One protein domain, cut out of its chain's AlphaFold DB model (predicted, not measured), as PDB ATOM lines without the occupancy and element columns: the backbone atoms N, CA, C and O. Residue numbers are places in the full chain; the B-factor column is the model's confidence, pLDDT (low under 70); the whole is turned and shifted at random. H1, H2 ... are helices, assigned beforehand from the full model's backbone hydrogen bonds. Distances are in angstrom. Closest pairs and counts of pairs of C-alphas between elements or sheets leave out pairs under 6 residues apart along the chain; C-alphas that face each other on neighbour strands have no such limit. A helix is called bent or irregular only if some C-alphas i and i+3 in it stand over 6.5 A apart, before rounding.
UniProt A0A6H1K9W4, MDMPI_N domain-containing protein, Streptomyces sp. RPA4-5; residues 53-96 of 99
ATOM      1  N   ARG A  53     402.190 402.978 457.758       91.19
ATOM      2  CA  ARG A  53     401.175 402.449 458.682       91.19
ATOM      3  C   ARG A  53     401.479 402.777 460.146       91.19
ATOM      4  O   ARG A  53     400.561 403.079 460.901       91.19
ATOM      5  N   LEU A  54     402.750 402.712 460.541       90.75
ATOM      6  CA  LEU A  54     403.203 403.035 461.892       90.75
ATOM      7  C   LEU A  54     403.228 404.547 462.081       90.75
ATOM      8  O   LEU A  54     402.772 405.024 463.113       90.75
ATOM      9  N   ALA A  55     403.656 405.292 461.059       92.38
ATOM     10  CA  ALA A  55     403.629 406.750 461.085       92.38
ATOM     11  C   ALA A  55     402.190 407.269 461.208       92.38
ATOM     12  O   ALA A  55     401.899 408.104 462.053       92.38
ATOM     13  N   SER A  56     401.258 406.689 460.448       95.06
ATOM     14  CA  SER A  56     399.827 407.010 460.510       95.06
ATOM     15  C   SER A  56     399.175 406.552 461.814       95.06
ATOM     16  O   SER A  56     398.248 407.196 462.297       95.06
ATOM     17  N   ALA A  57     399.607 405.426 462.390       95.44
ATOM     18  CA  ALA A  57     399.128 404.987 463.701       95.44
ATOM     19  C   ALA A  57     399.584 405.949 464.803       95.44
ATOM     20  O   ALA A  57     398.752 406.418 465.573       95.44
ATOM     21  N   ALA A  58     400.869 406.301 464.823       93.88
ATOM     22  CA  ALA A  58     401.420 407.268 465.762       93.88
ATOM     23  C   ALA A  58     400.785 408.657 465.593       93.88
ATOM     24  O   ALA A  58     400.424 409.282 466.584       93.88
ATOM     25  N   LEU A  59     400.578 409.111 464.352       95.12
ATOM     26  CA  LEU A  59     399.899 410.376 464.071       95.12
ATOM     27  C   LEU A  59     398.482 410.403 464.657       95.12
ATOM     28  O   LEU A  59     398.155 411.325 465.397       95.12
ATOM     29  N   ARG A  60     397.674 409.365 464.402       96.00
ATOM     30  CA  ARG A  60     396.308 409.264 464.949       96.00
ATOM     31  C   ARG A  60     396.269 409.194 466.471       96.00
ATOM     32  O   ARG A  60     395.326 409.697 467.068       96.00
ATOM     33  N   GLU A  61     397.257 408.553 467.089       95.69
ATOM     34  CA  GLU A  61     397.368 408.509 468.549       95.69
ATOM     35  C   GLU A  61     397.714 409.878 469.136       95.69
ATOM     36  O   GLU A  61     397.196 410.238 470.187       95.69
ATOM     37  N   VAL A  62     398.573 410.651 468.470       94.06
ATOM     38  CA  VAL A  62     399.082 411.933 468.977       94.06
ATOM     39  C   VAL A  62     398.122 413.098 468.713       94.06
ATOM     40  O   VAL A  62     397.983 413.984 469.562       94.06
ATOM     41  N   GLU A  63     397.440 413.108 467.565       92.31
ATOM     42  CA  GLU A  63     396.515 414.172 467.140       92.31
ATOM     43  C   GLU A  63     395.523 414.638 468.227       92.31
ATOM     44  O   GLU A  63     395.426 415.851 468.444       92.31
ATOM     45  N   PRO A  64     394.830 413.747 468.970       94.94
ATOM     46  CA  PRO A  64     393.809 414.140 469.942       94.94
ATOM     47  C   PRO A  64     394.306 415.064 471.059       94.94
ATOM     48  O   PRO A  64     393.537 415.884 471.564       94.94
ATOM     49  N   TYR A  65     395.575 414.950 471.455       90.06
ATOM     50  CA  TYR A  65     396.163 415.737 472.546       90.06
ATOM     51  C   TYR A  65     397.333 416.621 472.101       90.06
ATOM     52  O   TYR A  65     397.968 417.266 472.938       90.06
ATOM     53  N   ALA A  66     397.582 416.737 470.794       87.06
ATOM     54  CA  ALA A  66     398.710 417.490 470.253       87.06
ATOM     55  C   ALA A  66     398.747 418.962 470.695       87.06
ATOM     56  O   ALA A  66     399.813 419.490 471.006       87.06
ATOM     57  N   ARG A  67     397.583 419.617 470.835       78.94
ATOM     58  CA  ARG A  67     397.491 421.000 471.351       78.94
ATOM     59  C   ARG A  67     398.095 421.138 472.756       78.94
ATOM     60  O   ARG A  67     398.680 422.169 473.076       78.94
ATOM     61  N   GLY A  68     397.943 420.110 473.593       87.94
ATOM     62  CA  GLY A  68     398.505 420.082 474.942       87.94
ATOM     63  C   GLY A  68     400.019 419.864 474.956       87.94
ATOM     64  O   GLY A  68     400.689 420.322 475.880       87.94
ATOM     65  N   LEU A  69     400.578 419.228 473.922       89.75
ATOM     66  CA  LEU A  69     402.008 418.919 473.859       89.75
ATOM     67  C   LEU A  69     402.866 420.180 473.822       89.75
ATOM     68  O   LEU A  69     403.832 420.271 474.576       89.75
ATOM     69  N   SER A  70     402.492 421.188 473.033       87.00
ATOM     70  CA  SER A  70     403.235 422.456 472.995       87.00
ATOM     71  C   SER A  70     403.195 423.203 474.338       87.00
ATOM     72  O   SER A  70     404.167 423.857 474.709       87.00
ATOM     73  N   ALA A  71     402.111 423.070 475.113       86.69
ATOM     74  CA  ALA A  71     401.995 423.676 476.443       86.69
ATOM     75  C   ALA A  71     402.841 422.965 477.517       86.69
ATOM     76  O   ALA A  71     403.089 423.538 478.575       86.69
ATOM     77  N   SER A  72     403.308 421.738 477.255       89.62
ATOM     78  CA  SER A  72     404.143 420.979 478.197       89.62
ATOM     79  C   SER A  72     405.563 421.535 478.357       89.62
ATOM     80  O   SER A  72     406.253 421.175 479.307       89.62
ATOM     81  N   GLY A  73     406.035 422.359 477.412       87.69
ATOM     82  CA  GLY A  73     407.428 422.811 477.341       87.69
ATOM     83  C   GLY A  73     408.424 421.756 476.829       87.69
ATOM     84  O   GLY A  73     409.580 422.093 476.588       87.69
ATOM     85  N   LEU A  74     407.995 420.504 476.620       90.19
ATOM     86  CA  LEU A  74     408.826 419.425 476.062       90.19
ATOM     87  C   LEU A  74     408.836 419.414 474.529       90.19
ATOM     88  O   LEU A  74     409.794 418.948 473.911       90.19
ATOM     89  N   PHE A  75     407.774 419.934 473.915       92.50
ATOM     90  CA  PHE A  75     407.610 420.000 472.468       92.50
ATOM     91  C   PHE A  75     407.559 421.453 472.015       92.50
ATOM     92  O   PHE A  75     406.958 422.305 472.671       92.50
ATOM     93  N   ALA A  76     408.185 421.727 470.872       92.38
ATOM     94  CA  ALA A  76     408.076 423.032 470.240       92.38
ATOM     95  C   ALA A  76     406.629 423.271 469.747       92.38
ATOM     96  O   ALA A  76     405.852 422.318 469.614       92.38
ATOM     97  N   PRO A  77     406.240 424.530 469.478       92.75
ATOM     98  CA  PRO A  77     404.975 424.811 468.810       92.75
ATOM     99  C   PRO A  77     404.867 424.035 467.494       92.75
ATOM    100  O   PRO A  77     405.841 423.970 466.740       92.75
ATOM    101  N   ALA A  78     403.691 423.458 467.235       92.62
ATOM    102  CA  ALA A  78     403.416 422.765 465.982       92.62
ATOM    103  C   ALA A  78     403.667 423.691 464.780       92.62
ATOM    104  O   ALA A  78     403.356 424.886 464.817       92.62
ATOM    105  N   VAL A  79     404.247 423.127 463.726       94.38
ATOM    106  CA  VAL A  79     404.505 423.808 462.454       94.38
ATOM    107  C   VAL A  79     403.470 423.332 461.442       94.38
ATOM    108  O   VAL A  79     403.079 422.168 461.471       94.38
ATOM    109  N   GLU A  80     403.028 424.220 460.552       94.25
ATOM    110  CA  GLU A  80     402.134 423.834 459.462       94.25
ATOM    111  C   GLU A  80     402.884 422.903 458.491       94.25
ATOM    112  O   GLU A  80     403.922 423.309 457.952       94.25
ATOM    113  N   PRO A  81     402.421 421.659 458.281       94.19
ATOM    114  CA  PRO A  81     403.049 420.762 457.325       94.19
ATOM    115  C   PRO A  81     402.758 421.207 455.880       94.19
ATOM    116  O   PRO A  81     401.725 421.826 455.616       94.19
ATOM    117  N   PRO A  82     403.616 420.843 454.908       94.06
ATOM    118  CA  PRO A  82     403.273 420.942 453.494       94.06
ATOM    119  C   PRO A  82     401.914 420.279 453.188       94.06
ATOM    120  O   PRO A  82     401.565 419.273 453.817       94.06
ATOM    121  N   PRO A  83     401.136 420.803 452.222       88.44
ATOM    122  CA  PRO A  83     399.773 420.331 451.958       88.44
ATOM    123  C   PRO A  83     399.709 418.832 451.607       88.44
ATOM    124  O   PRO A  83     398.738 418.149 451.943       88.44
ATOM    125  N   ASP A  84     400.765 418.308 450.995       91.06
ATOM    126  CA  ASP A  84     400.945 416.928 450.545       91.06
ATOM    127  C   ASP A  84     401.892 416.106 451.439       91.06
ATOM    128  O   ASP A  84     402.301 415.008 451.063       91.06
ATOM    129  N   ALA A  85     402.219 416.606 452.635       92.62
ATOM    130  CA  ALA A  85     403.113 415.931 453.568       92.62
ATOM    131  C   ALA A  85     402.638 414.513 453.927       92.62
ATOM    132  O   ALA A  85     401.465 414.297 454.261       92.62
ATOM    133  N   ASP A  86     403.581 413.566 453.927       92.56
ATOM    134  CA  ASP A  86     403.345 412.197 454.385       92.56
ATOM    135  C   ASP A  86     403.043 412.143 455.899       92.56
ATOM    136  O   ASP A  86     403.208 413.119 456.638       92.56
ATOM    137  N   ALA A  87     402.551 410.999 456.385       93.25
ATOM    138  CA  ALA A  87     402.122 410.860 457.779       93.25
ATOM    139  C   ALA A  87     403.267 411.089 458.779       93.25
ATOM    140  O   ALA A  87     403.038 411.632 459.860       93.25
ATOM    141  N   LEU A  88     404.496 410.708 458.417       92.31
ATOM    142  CA  LEU A  88     405.671 410.926 459.255       92.31
ATOM    143  C   LEU A  88     406.018 412.416 459.316       92.31
ATOM    144  O   LEU A  88     406.210 412.952 460.401       92.31
ATOM    145  N   THR A  89     406.019 413.101 458.178       93.69
ATOM    146  CA  THR A  89     406.259 414.543 458.060       93.69
ATOM    147  C   THR A  89     405.210 415.325 458.841       93.69
ATOM    148  O   THR A  89     405.555 416.197 459.634       93.69
ATOM    149  N   ARG A  90     403.931 414.960 458.710       94.19
ATOM    150  CA  ARG A  90     402.836 415.556 459.489       94.19
ATOM    151  C   ARG A  90     403.013 415.339 460.986       94.19
ATOM    152  O   ARG A  90     402.880 416.294 461.746       94.19
ATOM    153  N   LEU A  91     403.365 414.124 461.407       93.81
ATOM    154  CA  LEU A  91     403.670 413.819 462.805       93.81
ATOM    155  C   LEU A  91     404.852 414.658 463.313       93.81
ATOM    156  O   LEU A  91     404.772 415.240 464.390       93.81
ATOM    157  N   LEU A  92     405.927 414.776 462.537       93.19
ATOM    158  CA  LEU A  92     407.094 415.584 462.892       93.19
ATOM    159  C   LEU A  92     406.733 417.070 463.024       93.19
ATOM    160  O   LEU A  92     407.085 417.692 464.029       93.19
ATOM    161  N   CYS A  93     405.983 417.623 462.071       95.00
ATOM    162  CA  CYS A  93     405.484 418.998 462.120       95.00
ATOM    163  C   CYS A  93     404.564 419.238 463.328       95.00
ATOM    164  O   CYS A  93     404.713 420.249 464.020       95.00
ATOM    165  N   LEU A  94     403.687 418.281 463.648       94.12
ATOM    166  CA  LEU A  94     402.806 418.322 464.820       94.12
ATOM    167  C   LEU A  94     403.594 418.359 466.139       94.12
ATOM    168  O   LEU A  94     403.196 419.030 467.088       94.12
ATOM    169  N   LEU A  95     404.746 417.690 466.173       93.69
ATOM    170  CA  LEU A  95     405.691 417.695 467.294       93.69
ATOM    171  C   LEU A  95     406.681 418.881 467.244       93.69
ATOM    172  O   LEU A  95     407.649 418.925 468.011       93.69
ATOM    173  N   GLY A  96     406.454 419.843 466.345       93.69
ATOM    174  CA  GLY A  96     407.227 421.078 466.212       93.69
ATOM    175  C   GLY A  96     408.595 420.913 465.538       93.69
ATOM    176  O   GLY A  96     409.491 421.737 465.745       93.69
TER     177      GLY A  96
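This is residues 53 to 96 of the 99 residues of the protein "MDMPI_N domain-containing protein" of Streptomyces sp. RPA4-5 (UniProt A0A6H1K9W4). A long kinked helix, H1, and a short one, H2, lie side by side and run the same way, H2 packing on the first part of H1. Residues 72 to 86, a long link with no named element, turn beyond the last residue of H1 and run back to where H2 begins. The printed part has 44 residues with two named helices, H1 then H2 along the chain, and no named strand; the class is all helix. The whole is compact, with a radius of gyration of the C-alphas of 10.0 A and spans of 27 by 20 by 13 A.

H1 takes residues 53 to 71 and is 27.7 A long from first to last C-alpha. It begins with C-alpha 53 at (401.175, 402.449, 458.682) and ends with C-alpha 71 at (401.995, 423.676, 476.443). H1 is irregular: C-alphas 64 and 67 are 7.9 A apart, and there is a kink of 73 degrees near residue 65. H2, residues 87 to 94, is 10.3 A long and ends with C-alpha 94 at (402.806, 418.322, 464.820).

H1 and H2 touch, with 13 pairs of C-alphas within 8 A. The closest C-alphas of the two are those of Ala 55 and Leu 88, 5.0 A apart. Their centres are 8.8 A apart. The line of H1 is a rough one; it stands to that of H2 at a shallow tilt of 6 degrees, and the two run the same way. In H2 every O i to N i+4 pair is within hydrogen-bond range; in H1 it is 9 of 15.

The two C-alphas farthest apart are those of Arg 53 and Gly 73, at 28.3 A. The first and last printed C-alphas, of Arg 53 and Gly 96, are 21.0 A apart. The printed part has no cut. The link from H1 to H2, 15 residues, is long. The mean pLDDT of the printed part is 92.1, and no printed residue is under 70.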